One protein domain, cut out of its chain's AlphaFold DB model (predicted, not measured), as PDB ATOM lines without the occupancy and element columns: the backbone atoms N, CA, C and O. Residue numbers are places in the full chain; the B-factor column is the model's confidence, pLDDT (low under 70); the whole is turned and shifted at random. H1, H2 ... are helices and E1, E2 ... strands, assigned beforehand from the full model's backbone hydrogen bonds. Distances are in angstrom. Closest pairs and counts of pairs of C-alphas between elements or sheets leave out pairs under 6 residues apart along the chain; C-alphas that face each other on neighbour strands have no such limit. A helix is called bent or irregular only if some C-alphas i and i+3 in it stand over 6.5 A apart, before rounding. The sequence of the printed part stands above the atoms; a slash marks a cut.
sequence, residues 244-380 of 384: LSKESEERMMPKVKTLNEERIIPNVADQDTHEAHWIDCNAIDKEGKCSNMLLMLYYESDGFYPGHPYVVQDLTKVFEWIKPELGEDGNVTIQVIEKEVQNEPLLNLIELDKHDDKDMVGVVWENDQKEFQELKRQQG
ATOM      1  N   LEU A 244     101.198  97.090 112.150       91.81
ATOM      2  CA  LEU A 244     100.663  96.045 113.029       91.81
ATOM      3  C   LEU A 244      99.127  95.926 112.999       91.81
ATOM      4  O   LEU A 244      98.563  94.999 113.601       91.81
ATOM      5  N   SER A 245      98.439  96.853 112.331       91.75
ATOM      6  CA  SER A 245      96.980  96.975 112.329       91.75
ATOM      7  C   SER A 245      96.303  95.756 111.712       91.75
ATOM      8  O   SER A 245      95.495  95.105 112.376       91.75
ATOM      9  N   LYS A 246      96.699  95.353 110.500       89.44
ATOM     10  CA  LYS A 246      96.130  94.198 109.787       89.44
ATOM     11  C   LYS A 246      96.257  92.898 110.581       89.44
ATOM     12  O   LYS A 246      95.294  92.145 110.696       89.44
ATOM     13  N   GLU A 247      97.422  92.638 111.174       89.31
ATOM     14  CA  GLU A 247      97.644  91.427 111.977       89.31
ATOM     15  C   GLU A 247      96.723  91.407 113.214       89.31
ATOM     16  O   GLU A 247      96.179  90.366 113.600       89.31
ATOM     17  N   SER A 248      96.502  92.578 113.817       90.81
ATOM     18  CA  SER A 248      95.577  92.751 114.939       90.81
ATOM     19  C   SER A 248      94.122  92.546 114.505       90.81
ATOM     20  O   SER A 248      93.365  91.857 115.196       90.81
ATOM     21  N   GLU A 249      93.732  93.058 113.337       89.69
ATOM     22  CA  GLU A 249      92.408  92.830 112.752       89.69
ATOM     23  C   GLU A 249      92.140  91.355 112.495       89.69
ATOM     24  O   GLU A 249      91.090  90.846 112.888       89.69
ATOM     25  N   GLU A 250      93.085  90.652 111.874       89.38
ATOM     26  CA  GLU A 250      92.966  89.229 111.561       89.38
ATOM     27  C   GLU A 250      92.763  88.390 112.830       89.38
ATOM     28  O   GLU A 250      91.907  87.496 112.854       89.38
ATOM     29  N   ARG A 251      93.468  88.718 113.923       89.81
ATOM     30  CA  ARG A 251      93.270  88.083 115.240       89.81
ATOM     31  C   ARG A 251      91.923  88.417 115.879       89.81
ATOM     32  O   ARG A 251      91.345  87.579 116.579       89.81
ATOM     33  N   MET A 252      91.420  89.628 115.666       88.19
ATOM     34  CA  MET A 252      90.185  90.125 116.279       88.19
ATOM     35  C   MET A 252      88.923  89.734 115.504       88.19
ATOM     36  O   MET A 252      87.862  89.548 116.108       88.19
ATOM     37  N   MET A 253      89.030  89.523 114.194       85.69
ATOM     38  CA  MET A 253      87.913  89.233 113.295       85.69
ATOM     39  C   MET A 253      87.034  88.050 113.751       85.69
ATOM     40  O   MET A 253      85.805  88.167 113.708       85.69
ATOM     41  N   PRO A 254      87.580  86.916 114.247       87.50
ATOM     42  CA  PRO A 254      86.756  85.829 114.773       87.50
ATOM     43  C   PRO A 254      85.962  86.227 116.020       87.50
ATOM     44  O   PRO A 254      84.842  85.751 116.194       87.50
ATOM     45  N   LYS A 255      86.520  87.091 116.882       86.81
ATOM     46  CA  LYS A 255      85.864  87.555 118.113       86.81
ATOM     47  C   LYS A 255      84.700  88.481 117.765       86.81
ATOM     48  O   LYS A 255      83.596  88.250 118.256       86.81
ATOM     49  N   VAL A 256      84.910  89.435 116.854       80.25
ATOM     50  CA  VAL A 256      83.879  90.380 116.383       80.25
ATOM     51  C   VAL A 256      82.634  89.658 115.870       80.25
ATOM     52  O   VAL A 256      81.532  90.002 116.282       80.25
ATOM     53  N   LYS A 257      82.794  88.578 115.095       76.38
ATOM     54  CA  LYS A 257      81.677  87.739 114.608       76.38
ATOM     55  C   LYS A 257      80.822  87.104 115.720       76.38
ATOM     56  O   LYS A 257      79.762  86.557 115.441       76.38
ATOM     57  N   THR A 258      81.280  87.119 116.975       76.81
ATOM     58  CA  THR A 258      80.519  86.623 118.137       76.81
ATOM     59  C   THR A 258      79.703  87.702 118.851       76.81
ATOM     60  O   THR A 258      78.938  87.380 119.768       76.81
ATOM     61  N   LEU A 259      79.901  88.984 118.532       70.19
ATOM     62  CA  LEU A 259      78.908  90.008 118.850       70.19
ATOM     63  C   LEU A 259      77.752  89.815 117.872       70.19
ATOM     64  O   LEU A 259      77.972  89.449 116.724       70.19
ATOM     65  N   ASN A 260      76.520  89.975 118.355       64.06
ATOM     66  CA  ASN A 260      75.344  89.868 117.498       64.06
ATOM     67  C   ASN A 260      75.550  90.798 116.291       64.06
ATOM     68  O   ASN A 260      75.722  91.997 116.513       64.06
ATOM     69  N   GLU A 261      75.569  90.245 115.072       61.59
ATOM     70  CA  GLU A 261      76.035  90.899 113.828       61.59
ATOM     71  C   GLU A 261      75.312  92.226 113.513       61.59
ATOM     72  O   GLU A 261      75.733  92.987 112.647       61.59
ATOM     73  N   GLU A 262      74.232  92.523 114.235       65.25
ATOM     74  CA  GLU A 262      73.413  93.721 114.084       65.25
ATOM     75  C   GLU A 262      73.851  94.908 114.965       65.25
ATOM     76  O   GLU A 262      73.575  96.045 114.585       65.25
ATOM     77  N   ARG A 263      74.530  94.690 116.109       80.94
ATOM     78  CA  ARG A 263      74.773  95.763 117.105       80.94
ATOM     79  C   ARG A 263      76.126  96.451 117.024       80.94
ATOM     80  O   ARG A 263      76.176  97.656 117.215       80.94
ATOM     81  N   ILE A 264      77.203  95.699 116.793       83.12
ATOM     82  CA  ILE A 264      78.559  96.239 116.632       83.12
ATOM     83  C   ILE A 264      79.115  95.737 115.315       83.12
ATOM     84  O   ILE A 264      79.164  94.530 115.079       83.12
ATOM     85  N   ILE A 265      79.564  96.666 114.481       84.19
ATOM     86  CA  ILE A 265      80.120  96.371 113.164       84.19
ATOM     87  C   ILE A 265      81.456  97.111 113.051       84.19
ATOM     88  O   ILE A 265      81.492  98.299 113.352       84.19
ATOM     89  N   PRO A 266      82.551  96.466 112.617       86.81
ATOM     90  CA  PRO A 266      83.775  97.161 112.234       86.81
ATOM     91  C   PRO A 266      83.487  98.334 111.296       86.81
ATOM     92  O   PRO A 266      82.889  98.142 110.233       86.81
ATOM     93  N   ASN A 267      83.879  99.540 111.697       82.06
ATOM     94  CA  ASN A 267      83.807 100.702 110.831       82.06
ATOM     95  C   ASN A 267      85.126 100.834 110.085       82.06
ATOM     96  O   ASN A 267      86.139 101.254 110.634       82.06
ATOM     97  N   VAL A 268      85.067 100.500 108.809       72.12
ATOM     98  CA  VAL A 268      86.136 100.760 107.866       72.12
ATOM     99  C   VAL A 268      85.839 102.131 107.260       72.12
ATOM    100  O   VAL A 268      85.199 102.238 106.209       72.12
ATOM    101  N   ALA A 269      86.179 103.186 108.004       56.66
ATOM    102  CA  ALA A 269      86.081 104.540 107.487       56.66
ATOM    103  C   ALA A 269      87.102 104.663 106.352       56.66
ATOM    104  O   ALA A 269      88.263 104.323 106.541       56.66
ATOM    105  N   ASP A 270      86.637 105.142 105.197       48.53
ATOM    106  CA  ASP A 270      87.386 105.313 103.944       48.53
ATOM    107  C   ASP A 270      87.324 104.126 102.957       48.53
ATOM    108  O   ASP A 270      88.274 103.377 102.751       48.53
ATOM    109  N   GLN A 271      86.176 103.975 102.283       47.00
ATOM    110  CA  GLN A 271      85.999 103.002 101.190       47.00
ATOM    111  C   GLN A 271      86.845 103.313  99.938       47.00
ATOM    112  O   GLN A 271      86.896 102.478  99.036       47.00
ATOM    113  N   ASP A 272      87.488 104.485  99.870       47.50
ATOM    114  CA  ASP A 272      88.258 104.945  98.706       47.50
ATOM    115  C   ASP A 272      89.766 104.663  98.821       47.50
ATOM    116  O   ASP A 272      90.550 105.017  97.934       47.50
ATOM    117  N   THR A 273      90.204 103.965  99.872       52.75
ATOM    118  CA  THR A 273      91.595 103.518  99.989       52.75
ATOM    119  C   THR A 273      91.674 101.994  99.980       52.75
ATOM    120  O   THR A 273      90.883 101.298 100.603       52.75
ATOM    121  N   HIS A 274      92.658 101.448  99.260       54.47
ATOM    122  CA  HIS A 274      92.951 100.008  99.223       54.47
ATOM    123  C   HIS A 274      93.477  99.469 100.576       54.47
ATOM    124  O   HIS A 274      93.913  98.326 100.663       54.47
ATOM    125  N   GLU A 275      93.432 100.295 101.621       66.19
ATOM    126  CA  GLU A 275      94.065 100.121 102.925       66.19
ATOM    127  C   GLU A 275      93.091 100.507 104.043       66.19
ATOM    128  O   GLU A 275      93.438 101.180 105.008       66.19
ATOM    129  N   ALA A 276      91.819 100.178 103.865       70.25
ATOM    130  CA  ALA A 276      90.797 100.594 104.797       70.25
ATOM    131  C   ALA A 276      90.760  99.619 105.991       70.25
ATOM    132  O   ALA A 276      90.481  98.428 105.826       70.25
ATOM    133  N   HIS A 277      91.028 100.141 107.189       84.12
ATOM    134  CA  HIS A 277      91.158  99.381 108.433       84.12
ATOM    135  C   HIS A 277      90.257  99.962 109.528       84.12
ATOM    136  O   HIS A 277      89.994 101.160 109.565       84.12
ATOM    137  N   TRP A 278      89.747  99.101 110.403       88.25
ATOM    138  CA  TRP A 278      88.944  99.444 111.579       88.25
ATOM    139  C   TRP A 278      89.747  99.348 112.883       88.25
ATOM    140  O   TRP A 278      89.263  99.769 113.934       88.25
ATOM    141  N   ILE A 279      90.959  98.792 112.827       91.56
ATOM    142  CA  ILE A 279      91.963  98.886 113.886       91.56
ATOM    143  C   ILE A 279      93.122  99.714 113.356       91.56
ATOM    144  O   ILE A 279      93.623  99.433 112.272       91.56
ATOM    145  N   ASP A 280      93.572 100.685 114.139       92.00
ATOM    146  CA  ASP A 280      94.812 101.399 113.876       92.00
ATOM    147  C   ASP A 280      95.749 101.315 115.080       92.00
ATOM    148  O   ASP A 280      95.321 101.449 116.229       92.00
ATOM    149  N   CYS A 281      97.027 101.072 114.824       94.44
ATOM    150  CA  CYS A 281      98.060 101.107 115.836       94.44
ATOM    151  C   CYS A 281      98.855 102.401 115.690       94.44
ATOM    152  O   CYS A 281      99.502 102.625 114.675       94.44
ATOM    153  N   ASN A 282      98.830 103.235 116.724       93.75
ATOM    154  CA  ASN A 282      99.439 104.565 116.712       93.75
ATOM    155  C   ASN A 282     100.807 104.610 117.401       93.75
ATOM    156  O   ASN A 282     101.552 105.571 117.232       93.75
ATOM    157  N   ALA A 283     101.125 103.607 118.220       95.19
ATOM    158  CA  ALA A 283     102.400 103.501 118.921       95.19
ATOM    159  C   ALA A 283     102.674 102.053 119.334       95.19
ATOM    160  O   ALA A 283     101.739 101.266 119.500       95.19
ATOM    161  N   ILE A 284     103.948 101.729 119.563       95.12
ATOM    162  CA  ILE A 284     104.384 100.431 120.089       95.12
ATOM    163  C   ILE A 284     105.075 100.550 121.454       95.12
ATOM    164  O   ILE A 284     105.482 101.636 121.869       95.12
ATOM    165  N   ASP A 285     105.144  99.447 122.197       94.25
ATOM    166  CA  ASP A 285     105.947  99.310 123.413       94.25
ATOM    167  C   ASP A 285     107.376  98.827 123.101       94.25
ATOM    168  O   ASP A 285     107.773  98.646 121.947       94.25
ATOM    169  N   LYS A 286     108.181  98.612 124.149       91.19
ATOM    170  CA  LYS A 286     109.585  98.191 124.011       91.19
ATOM    171  C   LYS A 286     109.730  96.792 123.422       91.19
ATOM    172  O   LYS A 286     110.804  96.451 122.922       91.19
ATOM    173  N   GLU A 287     108.682  95.988 123.491       90.69
ATOM    174  CA  GLU A 287     108.591  94.628 122.987       90.69
ATOM    175  C   GLU A 287     108.059  94.583 121.545       90.69
ATOM    176  O   GLU A 287     108.017  93.503 120.958       90.69
ATOM    177  N   GLY A 288     107.686  95.729 120.961       90.88
ATOM    178  CA  GLY A 288     107.140  95.822 119.605       90.88
ATOM    179  C   GLY A 288     105.650  95.498 119.511       90.88
ATOM    180  O   GLY A 288     105.161  95.161 118.435       90.88
ATOM    181  N   LYS A 289     104.913  95.549 120.625       93.31
ATOM    182  CA  LYS A 289     103.455  95.375 120.645       93.31
ATOM    183  C   LYS A 289     102.754  96.717 120.599       93.31
ATOM    184  O   LYS A 289     103.258  97.692 121.135       93.31
ATOM    185  N   CYS A 290     101.546  96.746 120.046       95.31
ATOM    186  CA  CYS A 290     100.766  97.974 119.970       95.31
ATOM    187  C   CYS A 290     100.445  98.539 121.365       95.31
ATOM    188  O   CYS A 290      99.727  97.908 122.143       95.31
ATOM    189  N   SER A 291     100.973  99.717 121.688       96.06
ATOM    190  CA  SER A 291     100.772 100.410 122.966       96.06
ATOM    191  C   SER A 291      99.683 101.479 122.896       96.06
ATOM    192  O   SER A 291      99.151 101.865 123.929       96.06
ATOM    193  N   ASN A 292      99.302 101.929 121.704       96.25
ATOM    194  CA  ASN A 292      98.169 102.827 121.512       96.25
ATOM    195  C   ASN A 292      97.345 102.324 120.331       96.25
ATOM    196  O   ASN A 292      97.810 102.374 119.192       96.25
ATOM    197  N   MET A 293      96.149 101.814 120.616       95.88
ATOM    198  CA  MET A 293      95.256 101.243 119.613       95.88
ATOM    199  C   MET A 293      94.001 102.097 119.454       95.88
ATOM    200  O   MET A 293      93.293 102.353 120.423       95.88
ATOM    201  N   LEU A 294      93.669 102.471 118.226       93.94
ATOM    202  CA  LEU A 294      92.378 103.046 117.869       93.94
ATOM    203  C   LEU A 294      91.494 101.957 117.264       93.94
ATOM    204  O   LEU A 294      91.919 101.206 116.391       93.94
ATOM    205  N   LEU A 295      90.244 101.887 117.710       92.75
ATOM    206  CA  LEU A 295      89.236 100.990 117.159       92.75
ATOM    207  C   LEU A 295      88.055 101.781 116.658       92.75
ATOM    208  O   LEU A 295      87.453 102.530 117.418       92.75
ATOM    209  N   MET A 296      87.688 101.563 115.409       89.75
ATOM    210  CA  MET A 296      86.582 102.238 114.757       89.75
ATOM    211  C   MET A 296      85.432 101.252 114.606       89.75
ATOM    212  O   MET A 296      85.531 100.243 113.908       89.75
ATOM    213  N   LEU A 297      84.321 101.522 115.281       87.69
ATOM    214  CA  LEU A 297      83.149 100.655 115.303       87.69
ATOM    215  C   LEU A 297      81.893 101.453 114.964       87.69
ATOM    216  O   LEU A 297      81.703 102.571 115.431       87.69
ATOM    217  N   TYR A 298      80.995 100.853 114.194       85.06
ATOM    218  CA  TYR A 298      79.606 101.270 114.120       85.06
ATOM    219  C   TYR A 298      78.792 100.579 115.207       85.06
ATOM    220  O   TYR A 298      78.936  99.371 115.420       85.06
ATOM    221  N   TYR A 299      77.894 101.333 115.831       83.94
ATOM    222  CA  TYR A 299      76.844 100.815 116.701       83.94
ATOM    223  C   TYR A 299      75.473 100.998 116.044       83.94
ATOM    224  O   TYR A 299      75.298 101.890 115.211       83.94
ATOM    225  N   GLU A 300      74.505 100.144 116.381       78.44
ATOM    226  CA  GLU A 300      73.133 100.232 115.858       78.44
ATOM    227  C   GLU A 300      72.559 101.662 115.951       78.44
ATOM    228  O   GLU A 300      72.828 102.392 116.907       78.44
ATOM    229  N   SER A 301      71.759 102.052 114.953       63.78
ATOM    230  CA  SER A 301      71.311 103.435 114.711       63.78
ATOM    231  C   SER A 301      70.505 104.070 115.847       63.78
ATOM    232  O   SER A 301      70.421 105.290 115.920       63.78
ATOM    233  N   ASP A 302      69.948 103.254 116.747       62.28
ATOM    234  CA  ASP A 302      69.118 103.698 117.871       62.28
ATOM    235  C   ASP A 302      69.702 103.299 119.240       62.28
ATOM    236  O   ASP A 302      69.018 103.431 120.253       62.28
ATOM    237  N   GLY A 303      70.927 102.761 119.301       60.00
ATOM    238  CA  GLY A 303      71.415 102.040 120.485       60.00
ATOM    239  C   GLY A 303      72.514 102.725 121.289       60.00
ATOM    240  O   GLY A 303      72.816 102.275 122.392       60.00
ATOM    241  N   PHE A 304      73.121 103.804 120.792       71.19
ATOM    242  CA  PHE A 304      74.327 104.371 121.405       71.19
ATOM    243  C   PHE A 304      74.059 105.595 122.297       71.19
ATOM    244  O   PHE A 304      74.701 106.634 122.192       71.19
ATOM    245  N   TYR A 305      73.103 105.461 123.222       69.31
ATOM    246  CA  TYR A 305      72.711 106.520 124.159       69.31
ATOM    247  C   TYR A 305      72.863 106.096 125.638       69.31
ATOM    248  O   TYR A 305      72.884 104.898 125.958       69.31
ATOM    249  N   PRO A 306      72.923 107.054 126.587       62.56
ATOM    250  CA  PRO A 306      73.061 106.750 128.012       62.56
ATOM    251  C   PRO A 306      71.894 105.907 128.534       62.56
ATOM    252  O   PRO A 306      70.730 106.293 128.425       62.56
ATOM    253  N   GLY A 307      72.201 104.769 129.156       65.81
ATOM    254  CA  GLY A 307      71.191 103.859 129.702       65.81
ATOM    255  C   GLY A 307      70.652 102.821 128.713       65.81
ATOM    256  O   GLY A 307      69.752 102.065 129.086       65.81
ATOM    257  N   HIS A 308      71.198 102.733 127.494       76.12
ATOM    258  CA  HIS A 308      70.940 101.586 126.627       76.12
ATOM    259  C   HIS A 308      71.420 100.287 127.311       76.12
ATOM    260  O   HIS A 308      72.547 100.243 127.817       76.12
ATOM    261  N   PRO A 309      70.599  99.218 127.356       76.06
ATOM    262  CA  PRO A 309      70.862  98.053 128.205       76.06
ATOM    263  C   PRO A 309      72.111  97.250 127.824       76.06
ATOM    264  O   PRO A 309      72.579  96.460 128.642       76.06
ATOM    265  N   TYR A 310      72.637  97.431 126.608       84.38
ATOM    266  CA  TYR A 310      73.709  96.592 126.070       84.38
ATOM    267  C   TYR A 310      75.024  97.325 125.792       84.38
ATOM    268  O   TYR A 310      76.037  96.648 125.667       84.38
ATOM    269  N   VAL A 311      75.061  98.666 125.760       84.56
ATOM    270  CA  VAL A 311      76.268  99.418 125.342       84.56
ATOM    271  C   VAL A 311      77.464  99.111 126.236       84.56
ATOM    272  O   VAL A 311      78.492  98.656 125.746       84.56
ATOM    273  N   VAL A 312      77.316  99.275 127.555       87.94
ATOM    274  CA  VAL A 312      78.407  98.991 128.502       87.94
ATOM    275  C   VAL A 312      78.835  97.527 128.406       87.94
ATOM    276  O   VAL A 312      80.022  97.241 128.364       87.94
ATOM    277  N   GLN A 313      77.885  96.594 128.301       88.44
ATOM    278  CA  GLN A 313      78.193  95.169 128.185       88.44
ATOM    279  C   GLN A 313      78.979  94.846 126.906       88.44
ATOM    280  O   GLN A 313      79.955  94.093 126.957       88.44
ATOM    281  N   ASP A 314      78.540  95.374 125.765       88.69
ATOM    282  CA  ASP A 314      79.159  95.118 124.471       88.69
ATOM    283  C   ASP A 314      80.559  95.765 124.414       88.69
ATOM    284  O   ASP A 314      81.516  95.102 124.013       88.69
ATOM    285  N   LEU A 315      80.719  96.999 124.909       89.50
ATOM    286  CA  LEU A 315      82.015  97.684 125.015       89.50
ATOM    287  C   LEU A 315      82.972  96.995 125.987       89.50
ATOM    288  O   LEU A 315      84.153  96.855 125.684       89.50
ATOM    289  N   THR A 316      82.476  96.504 127.125       91.69
ATOM    290  CA  THR A 316      83.277  95.699 128.054       91.69
ATOM    291  C   THR A 316      83.795  94.448 127.359       91.69
ATOM    292  O   THR A 316      84.973  94.120 127.478       91.69
ATOM    293  N   LYS A 317      82.941  93.765 126.590       90.81
ATOM    294  CA  LYS A 317      83.335  92.568 125.844       90.81
ATOM    295  C   LYS A 317      84.393  92.891 124.787       90.81
ATOM    296  O   LYS A 317      85.357  92.142 124.657       90.81
ATOM    297  N   VAL A 318      84.224  94.001 124.063       90.94
ATOM    298  CA  VAL A 318      85.220  94.517 123.117       90.94
ATOM    299  C   VAL A 318      86.543  94.763 123.845       90.94
ATOM    300  O   VAL A 318      87.545  94.155 123.475       90.94
ATOM    301  N   PHE A 319      86.544  95.541 124.929       93.56
ATOM    302  CA  PHE A 319      87.741  95.842 125.720       93.56
ATOM    303  C   PHE A 319      88.461  94.580 126.220       93.56
ATOM    304  O   PHE A 319      89.672  94.444 126.042       93.56
ATOM    305  N   GLU A 320      87.729  93.606 126.766       92.62
ATOM    306  CA  GLU A 320      88.297  92.333 127.230       92.62
ATOM    307  C   GLU A 320      88.992  91.538 126.112       92.62
ATOM    308  O   GLU A 320      89.919  90.771 126.381       92.62
ATOM    309  N   TRP A 321      88.580  91.708 124.855       90.69
ATOM    310  CA  TRP A 321      89.218  91.051 123.717       90.69
ATOM    311  C   TRP A 321      90.529  91.685 123.283       90.69
ATOM    312  O   TRP A 321      91.390  90.951 122.797       90.69
ATOM    313  N   ILE A 322      90.635  93.005 123.423       91.62
ATOM    314  CA  ILE A 322      91.768  93.827 122.972       91.62
ATOM    315  C   ILE A 322      92.843  93.894 124.040       91.62
ATOM    316  O   ILE A 322      94.028  93.886 123.733       91.62
ATOM    317  N   LYS A 323      92.439  93.916 125.308       93.06
ATOM    318  CA  LYS A 323      93.337  93.999 126.460       93.06
ATOM    319  C   LYS A 323      94.534  93.022 126.404       93.06
ATOM    320  O   LYS A 323      95.631  93.434 126.781       93.06
ATOM    321  N   PRO A 324      94.399  91.765 125.928       92.00
ATOM    322  CA  PRO A 324      95.537  90.858 125.732       92.00
ATOM    323  C   PRO A 324      96.450  91.196 124.540       92.00
ATOM    324  O   PRO A 324      97.602  90.768 124.540       92.00
ATOM    325  N   GLU A 325      95.941  91.915 123.537       90.75
ATOM    326  CA  GLU A 325      96.663  92.322 122.321       90.75
ATOM    327  C   GLU A 325      97.539  93.564 122.559       90.75
ATOM    328  O   GLU A 325      98.561  93.733 121.899       90.75
ATOM    329  N   LEU A 326      97.161  94.407 123.527       94.06
ATOM    330  CA  LEU A 326      97.901  95.616 123.893       94.06
ATOM    331  C   LEU A 326      99.286  95.302 124.482       94.06
ATOM    332  O   LEU A 326      99.488  94.276 125.147       94.06
ATOM    333  N   GLY A 327     100.220  96.234 124.304       93.31
ATOM    334  CA  GLY A 327     101.530  96.279 124.954       93.31
ATOM    335  C   GLY A 327     101.454  96.407 126.478       93.31
ATOM    336  O   GLY A 327     100.358  96.501 127.027       93.31
ATOM    337  N   GLU A 328     102.571  96.313 127.206       91.62
ATOM    338  CA  GLU A 328     102.562  96.302 128.690       91.62
ATOM    339  C   GLU A 328     101.817  97.508 129.286       91.62
ATOM    340  O   GLU A 328     100.852  97.305 130.022       91.62
ATOM    341  N   ASP A 329     102.187  98.713 128.860       89.56
ATOM    342  CA  ASP A 329     101.585  99.991 129.270       89.56
ATOM    343  C   ASP A 329     100.542 100.494 128.250       89.56
ATOM    344  O   ASP A 329     100.384 101.695 128.039       89.56
ATOM    345  N   GLY A 330      99.889  99.574 127.531       94.19
ATOM    346  CA  GLY A 330      99.055  99.940 126.391       94.19
ATOM    347  C   GLY A 330      97.710 100.568 126.766       94.19
ATOM    348  O   GLY A 330      97.130 100.244 127.801       94.19
ATOM    349  N   ASN A 331      97.167 101.392 125.875       96.56
ATOM    350  CA  ASN A 331      95.808 101.922 125.936       96.56
ATOM    351  C   ASN A 331      95.048 101.659 124.631       96.56
ATOM    352  O   ASN A 331      95.628 101.327 123.590       96.56
ATOM    353  N   VAL A 332      93.728 101.771 124.711       96.62
ATOM    354  CA  VAL A 332      92.838 101.688 123.558       96.62
ATOM    355  C   VAL A 332      91.834 102.829 123.577       96.62
ATOM    356  O   VAL A 332      91.179 103.077 124.589       96.62
ATOM    357  N   THR A 333      91.677 103.479 122.431       95.44
ATOM    358  CA  THR A 333      90.579 104.394 122.142       95.44
ATOM    359  C   THR A 333      89.551 103.654 121.299       95.44
ATOM    360  O   THR A 333      89.813 103.282 120.156       95.44
ATOM    361  N   ILE A 334      88.360 103.430 121.847       92.69
ATOM    362  CA  ILE A 334      87.227 102.878 121.105       92.69
ATOM    363  C   ILE A 334      86.407 104.051 120.579       92.69
ATOM    364  O   ILE A 334      85.692 104.716 121.327       92.69
ATOM    365  N   GLN A 335      86.526 104.294 119.282       89.06
ATOM    366  CA  GLN A 335      85.700 105.219 118.536       89.06
ATOM    367  C   GLN A 335      84.428 104.506 118.087       89.06
ATOM    368  O   GLN A 335      84.470 103.547 117.313       89.06
ATOM    369  N   VAL A 336      83.284 105.002 118.552       85.94
ATOM    370  CA  VAL A 336      81.982 104.454 118.176       85.94
ATOM    371  C   VAL A 336      81.169 105.487 117.418       85.94
ATOM    372  O   VAL A 336      81.018 106.623 117.871       85.94
ATOM    373  N   ILE A 337      80.644 105.062 116.272       79.75
ATOM    374  CA  ILE A 337      79.804 105.857 115.386       79.75
ATOM    375  C   ILE A 337      78.401 105.255 115.324       79.75
ATOM    376  O   ILE A 337      78.230 104.066 115.056       79.75
ATOM    377  N   GLU A 338      77.378 106.080 115.513       76.25
ATOM    378  CA  GLU A 338      75.991 105.675 115.269       76.25
ATOM    379  C   GLU A 338      75.737 105.437 113.774       76.25
ATOM    380  O   GLU A 338      76.005 106.289 112.919       76.25
ATOM    381  N   LYS A 339      75.195 104.263 113.442       68.81
ATOM    382  CA  LYS A 339      74.806 103.923 112.069       68.81
ATOM    383  C   LYS A 339      73.643 104.824 111.609       68.81
ATOM    384  O   LYS A 339      72.745 105.123 112.378       68.81
ATOM    385  N   GLU A 340      73.626 105.216 110.334       63.97
ATOM    386  CA  GLU A 340      72.522 105.958 109.670       63.97
ATOM    387  C   GLU A 340      72.358 107.461 109.991       63.97
ATOM    388  O   GLU A 340      71.477 108.112 109.420       63.97
ATOM    389  N   VAL A 341      73.241 108.076 110.784       59.00
ATOM    390  CA  VAL A 341      73.228 109.538 110.993       59.00
ATOM    391  C   VAL A 341      73.933 110.248 109.828       59.00
ATOM    392  O   VAL A 341      75.148 110.417 109.812       59.00
ATOM    393  N   GLN A 342      73.161 110.661 108.817       50.16
ATOM    394  CA  GLN A 342      73.699 111.177 107.545       50.16
ATOM    395  C   GLN A 342      74.359 112.568 107.608       50.16
ATOM    396  O   GLN A 342      75.080 112.909 106.676       50.16
ATOM    397  N   ASN A 343      74.126 113.370 108.655       51.12
ATOM    398  CA  ASN A 343      74.519 114.789 108.649       51.12
ATOM    399  C   ASN A 343      75.473 115.229 109.769       51.12
ATOM    400  O   ASN A 343      75.907 116.367 109.707       51.12
ATOM    401  N   GLU A 344      75.794 114.372 110.744       56.62
ATOM    402  CA  GLU A 344      76.776 114.602 111.826       56.62
ATOM    403  C   GLU A 344      76.781 113.341 112.719       56.62
ATOM    404  O   GLU A 344      76.065 113.297 113.722       56.62
ATOM    405  N   PRO A 345      77.471 112.251 112.324       60.34
ATOM    406  CA  PRO A 345      77.523 111.053 113.151       60.34
ATOM    407  C   PRO A 345      78.042 111.397 114.544       60.34
ATOM    408  O   PRO A 345      79.077 112.053 114.679       60.34
ATOM    409  N   LEU A 346      77.323 110.956 115.578       62.00
ATOM    410  CA  LEU A 346      77.792 111.123 116.945       62.00
ATOM    411  C   LEU A 346      79.051 110.285 117.130       62.00
ATOM    412  O   LEU A 346      79.007 109.057 117.062       62.00
ATOM    413  N   LEU A 347      80.165 110.987 117.319       71.44
ATOM    414  CA  LEU A 347      81.460 110.406 117.605       71.44
ATOM    415  C   LEU A 347      81.639 110.354 119.113       71.44
ATOM    416  O   LEU A 347      81.666 111.397 119.763       71.44
ATOM    417  N   ASN A 348      81.784 109.156 119.653       78.00
ATOM    418  CA  ASN A 348      82.124 108.977 121.057       78.00
ATOM    419  C   ASN A 348      83.476 108.283 121.140       78.00
ATOM    420  O   ASN A 348      83.749 107.360 120.362       78.00
ATOM    421  N   LEU A 349      84.311 108.746 122.065       86.62
ATOM    422  CA  LEU A 349      85.676 108.274 122.242       86.62
ATOM    423  C   LEU A 349      85.809 107.711 123.650       86.62
ATOM    424  O   LEU A 349      85.689 108.426 124.639       86.62
ATOM    425  N   ILE A 350      86.044 106.408 123.736       90.12
ATOM    426  CA  ILE A 350      86.189 105.714 125.013       90.12
ATOM    427  C   ILE A 350      87.645 105.312 125.150       90.12
ATOM    428  O   ILE A 350      88.101 104.391 124.475       90.12
ATOM    429  N   GLU A 351      88.364 106.016 126.013       93.81
ATOM    430  CA  GLU A 351      89.768 105.751 126.306       93.81
ATOM    431  C   GLU A 351      89.883 104.842 127.529       93.81
ATOM    432  O   GLU A 351      89.282 105.106 128.575       93.81
ATOM    433  N   LEU A 352      90.619 103.743 127.381       95.88
ATOM    434  CA  LEU A 352      90.816 102.740 128.424       95.88
ATOM    435  C   LEU A 352      92.280 102.322 128.481       95.88
ATOM    436  O   LEU A 352      92.884 101.993 127.456       95.88
ATOM    437  N   ASP A 353      92.822 102.248 129.691       96.12
ATOM    438  CA  ASP A 353      94.153 101.706 129.934       96.12
ATOM    439  C   ASP A 353      94.081 100.184 130.053       96.12
ATOM    440  O   ASP A 353      93.160  99.620 130.645       96.12
ATOM    441  N   LYS A 354      95.096  99.462 129.574       95.00
ATOM    442  CA  LYS A 354      95.158  97.994 129.690       95.00
ATOM    443  C   LYS A 354      94.979  97.510 131.127       95.00
ATOM    444  O   LYS A 354      94.441  96.421 131.353       95.00
ATOM    445  N   HIS A 355      95.434  98.282 132.108       95.38
ATOM    446  CA  HIS A 355      95.334  97.932 133.523       95.38
ATOM    447  C   HIS A 355      93.955  98.186 134.136       95.38
ATOM    448  O   HIS A 355      93.702  97.678 135.230       95.38
ATOM    449  N   ASP A 356      93.052  98.859 133.426       94.81
ATOM    450  CA  ASP A 356      91.705  99.119 133.911       94.81
ATOM    451  C   ASP A 356      90.919  97.827 134.136       94.81
ATOM    452  O   ASP A 356      90.998  96.852 133.375       94.81
ATOM    453  N   ASP A 357      90.145  97.812 135.218       92.12
ATOM    454  CA  ASP A 357      89.143  96.776 135.431       92.12
ATOM    455  C   ASP A 357      88.024  96.933 134.389       92.12
ATOM    456  O   ASP A 357      87.725  98.037 133.939       92.12
ATOM    457  N   LYS A 358      87.365  95.837 134.020       89.50
ATOM    458  CA  LYS A 358      86.207  95.863 133.117       89.50
ATOM    459  C   LYS A 358      85.095  96.806 133.591       89.50
ATOM    460  O   LYS A 358      84.350  97.325 132.760       89.50
ATOM    461  N   ASP A 359      84.998  97.043 134.899       90.75
ATOM    462  CA  ASP A 359      84.018  97.952 135.490       90.75
ATOM    463  C   ASP A 359      84.303  99.426 135.121       90.75
ATOM    464  O   ASP A 359      83.381 100.246 135.107       90.75
ATOM    465  N   MET A 360      85.545  99.768 134.740       93.44
ATOM    466  CA  MET A 360      85.917 101.117 134.288       93.44
ATOM    467  C   MET A 360      85.256 101.505 132.970       93.44
ATOM    468  O   MET A 360      84.983 102.684 132.765       93.44
ATOM    469  N   VAL A 361      84.918 100.537 132.114       90.56
ATOM    470  CA  VAL A 361      84.244 100.809 130.835       90.56
ATOM    471  C   VAL A 361      82.932 101.560 131.052       90.56
ATOM    472  O   VAL A 361      82.660 102.542 130.368       90.56
ATOM    473  N   GLY A 362      82.144 101.149 132.051       88.50
ATOM    474  CA  GLY A 362      80.903 101.836 132.403       88.50
ATOM    475  C   GLY A 362      81.140 103.244 132.952       88.50
ATOM    476  O   GLY A 362      80.391 104.159 132.626       88.50
ATOM    477  N   VAL A 363      82.203 103.434 133.740       89.12
ATOM    478  CA  VAL A 363      82.561 104.740 134.317       89.12
ATOM    479  C   VAL A 363      82.989 105.727 133.233       89.12
ATOM    480  O   VAL A 363      82.502 106.858 133.221       89.12
ATOM    481  N   VAL A 364      83.876 105.309 132.326       89.69
ATOM    482  CA  VAL A 364      84.344 106.141 131.206       89.69
ATOM    483  C   VAL A 364      83.172 106.485 130.296       89.69
ATOM    484  O   VAL A 364      82.953 107.660 130.015       89.69
ATOM    485  N   TRP A 365      82.351 105.491 129.947       87.38
ATOM    486  CA  TRP A 365      81.133 105.692 129.167       87.38
ATOM    487  C   TRP A 365      80.195 106.730 129.794       87.38
ATOM    488  O   TRP A 365      79.794 107.690 129.144       87.38
ATOM    489  N   GLU A 366      79.853 106.588 131.076       85.62
ATOM    490  CA  GLU A 366      78.955 107.534 131.745       85.62
ATOM    491  C   GLU A 366      79.522 108.958 131.829       85.62
ATOM    492  O   GLU A 366      78.749 109.920 131.846       85.62
ATOM    493  N   ASN A 367      80.844 109.107 131.933       85.88
ATOM    494  CA  ASN A 367      81.497 110.414 131.992       85.88
ATOM    495  C   ASN A 367      81.522 111.098 130.623       85.88
ATOM    496  O   ASN A 367      81.089 112.247 130.538       85.88
ATOM    497  N   ASP A 368      81.932 110.380 129.576       82.69
ATOM    498  CA  ASP A 368      81.913 110.848 128.182       82.69
ATOM    499  C   ASP A 368      80.504 111.323 127.789       82.69
ATOM    500  O   ASP A 368      80.294 112.447 127.329       82.69
ATOM    501  N   GLN A 369      79.488 110.538 128.146       78.44
ATOM    502  CA  GLN A 369      78.100 110.905 127.901       78.44
ATOM    503  C   GLN A 369      77.640 112.165 128.648       78.44
ATOM    504  O   GLN A 369      76.848 112.944 128.112       78.44
ATOM    505  N   LYS A 370      78.095 112.399 129.885       81.25
ATOM    506  CA  LYS A 370      77.758 113.636 130.618       81.25
ATOM    507  C   LYS A 370      78.376 114.859 129.953       81.25
ATOM    508  O   LYS A 370      77.696 115.878 129.835       81.25
ATOM    509  N   GLU A 371      79.632 114.756 129.533       79.00
ATOM    510  CA  GLU A 371      80.334 115.826 128.825       79.00
ATOM    511  C   GLU A 371      79.637 116.150 127.502       79.00
ATOM    512  O   GLU A 371      79.324 117.309 127.223       79.00
ATOM    513  N   PHE A 372      79.263 115.118 126.753       75.00
ATOM    514  CA  PHE A 372      78.520 115.259 125.511       75.00
ATOM    515  C   PHE A 372      77.164 115.970 125.688       75.00
ATOM    516  O   PHE A 372      76.827 116.884 124.927       75.00
ATOM    517  N   GLN A 373      76.377 115.599 126.704       74.50
ATOM    518  CA  GLN A 373      75.098 116.265 126.990       74.50
ATOM    519  C   GLN A 373      75.288 117.740 127.379       74.50
ATOM    520  O   GLN A 373      74.481 118.590 126.993       74.50
ATOM    521  N   GLU A 374      76.359 118.061 128.105       78.50
ATOM    522  CA  GLU A 374      76.696 119.438 128.467       78.50
ATOM    523  C   GLU A 374      77.106 120.268 127.238       78.50
ATOM    524  O   GLU A 374      76.642 121.400 127.086       78.50
ATOM    525  N   LEU A 375      77.880 119.697 126.309       73.44
ATOM    526  CA  LEU A 375      78.231 120.343 125.039       73.44
ATOM    527  C   LEU A 375      76.991 120.630 124.179       73.44
ATOM    528  O   LEU A 375      76.824 121.753 123.693       73.44
ATOM    529  N   LYS A 376      76.072 119.663 124.051       69.75
ATOM    530  CA  LYS A 376      74.789 119.868 123.354       69.75
ATOM    531  C   LYS A 376      73.958 120.982 123.988       69.75
ATOM    532  O   LYS A 376      73.372 121.793 123.269       69.75
ATOM    533  N   ARG A 377      73.917 121.055 125.324       74.94
ATOM    534  CA  ARG A 377      73.214 122.123 126.051       74.94
ATOM    535  C   ARG A 377      73.809 123.498 125.737       74.94
ATOM    536  O   ARG A 377      73.063 124.425 125.438       74.94
ATOM    537  N   GLN A 378      75.136 123.619 125.740       75.56
ATOM    538  CA  GLN A 378      75.836 124.872 125.434       75.56
ATOM    539  C   GLN A 378      75.634 125.328 123.979       75.56
ATOM    540  O   GLN A 378      75.486 126.522 123.727       75.56
ATOM    541  N   GLN A 379      75.576 124.394 123.026       69.69
ATOM    542  CA  GLN A 379      75.291 124.699 121.618       69.69
ATOM    543  C   GLN A 379      73.819 125.090 121.387       69.69
ATOM    544  O   GLN A 379      73.532 125.980 120.584       69.69
ATOM    545  N   GLY A 380      72.885 124.480 122.125       61.56
ATOM    546  CA  GLY A 380      71.461 124.825 122.084       61.56
ATOM    547  C   GLY A 380      71.129 126.185 122.711       61.56
ATOM    548  O   GLY A 380      70.259 126.889 122.210       61.56
TER     549      GLY A 380
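Overview. This is residues 244 to 380 of the 384 residues of an uncharacterized protein of Bacillus sp. N1-1 (UniProt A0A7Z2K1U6). A twisted sheet of five strands makes a wall, with H1 and H2 over one side of it and the long helix H3 running past its E5 edge, so that residues 374 to 380 stick out. E3, E4 and E5 lie side by side, while E1 and the hairpin strand E2 take different parts of the other side of E3. The printed part has 137 residues with three named helices and five named strands, which follow each other along the chain as H1, E1, E2, E3, H2, E4, E5 and H3; the class is mixed, helices and strands, and in the branched sheet the neighbours E3 and E4 are parallel, while the neighbour pairs E1 and E3, E2 and E3, and E4 and E5 are antiparallel. The whole is compact, with a radius of gyration of the C-alphas of 15.0 A and spans of 47 by 35 by 28 A.

Along the chain. Begin at C-alpha 290, at (100.766, 97.974, 119.970), and follow E3, residues 290 to 299, for 24.3 A. Beside it look for E4, residues 331 to 338, 22.8 A long, then E5, residues 347 to 353, 19.7 A. E2 is residues 279 to 284, 14.0 A, and E1 is residues 264 to 266, 6.9 A. Find H1 from C-alpha 244 at (100.663, 96.045, 113.029) to residue 256, 18.0 A; it is only just irregular, with C-alphas 251 and 254 6.9 A apart. H2, residues 311 to 322, measures 16.6 A. H3, residues 360 to 380, runs 30.3 A to C-alpha 380 at (71.461, 124.825, 122.084).

Arrangement. Start at E3 and E4, which are parallel, with N 295 and O 333 2.8 A apart, within hydrogen-bond range. E3, H2 and E4 form a strand-helix-strand unit, two parallel neighbour strands with a helix between them in the chain, and its crossover is right-handed. On the other side of E3, look for antiparallel E2 beside residues 290 to 295, N 280 to O 294 at 2.8 A, and antiparallel E1 beside residues 297 to 299, N 298 to O 265 at 2.7 A. E4 and E5 form an antiparallel hairpin, with N 334 and O 350 2.8 A apart; E2 and E3 form another. H1 is on the sheet at a height of 8.4 A, slantwise to the strands, at 45 degrees to E3 on the local plane; its closest C-alphas to E2 are Ser 245 and Asp 280, 5.2 A. H2 is on the sheet too, and only just touches H1, with 3 pairs of C-alphas within 8 A, the closest those of Lys 255 and Trp 321, 7.4 A. H3 is on the sheet too, and the closest C-alphas of H3 and E5 are those of Val 364 and Ile 350, 6.5 A apart. With residues 361 to 365 alone H3 touches H2, opposite ways at a steep tilt of 53 degrees, closest at the C-alphas of Val 312 and Gly 362, 5.4 A. H1 and H3 are apart. Every O i to N i+4 pair is within hydrogen-bond range in H2 and H3, and 7 of 9 are in H1.

Size, cuts and confidence. Look for the two farthest C-alphas at Glu 287 and Gly 380, 47.9 A apart. The printed part has no cut. The links E1 to E2 and E3 to H2 are long. Confidence is under 70 at 27 residues, among them 269 to 275 and 339 to 346.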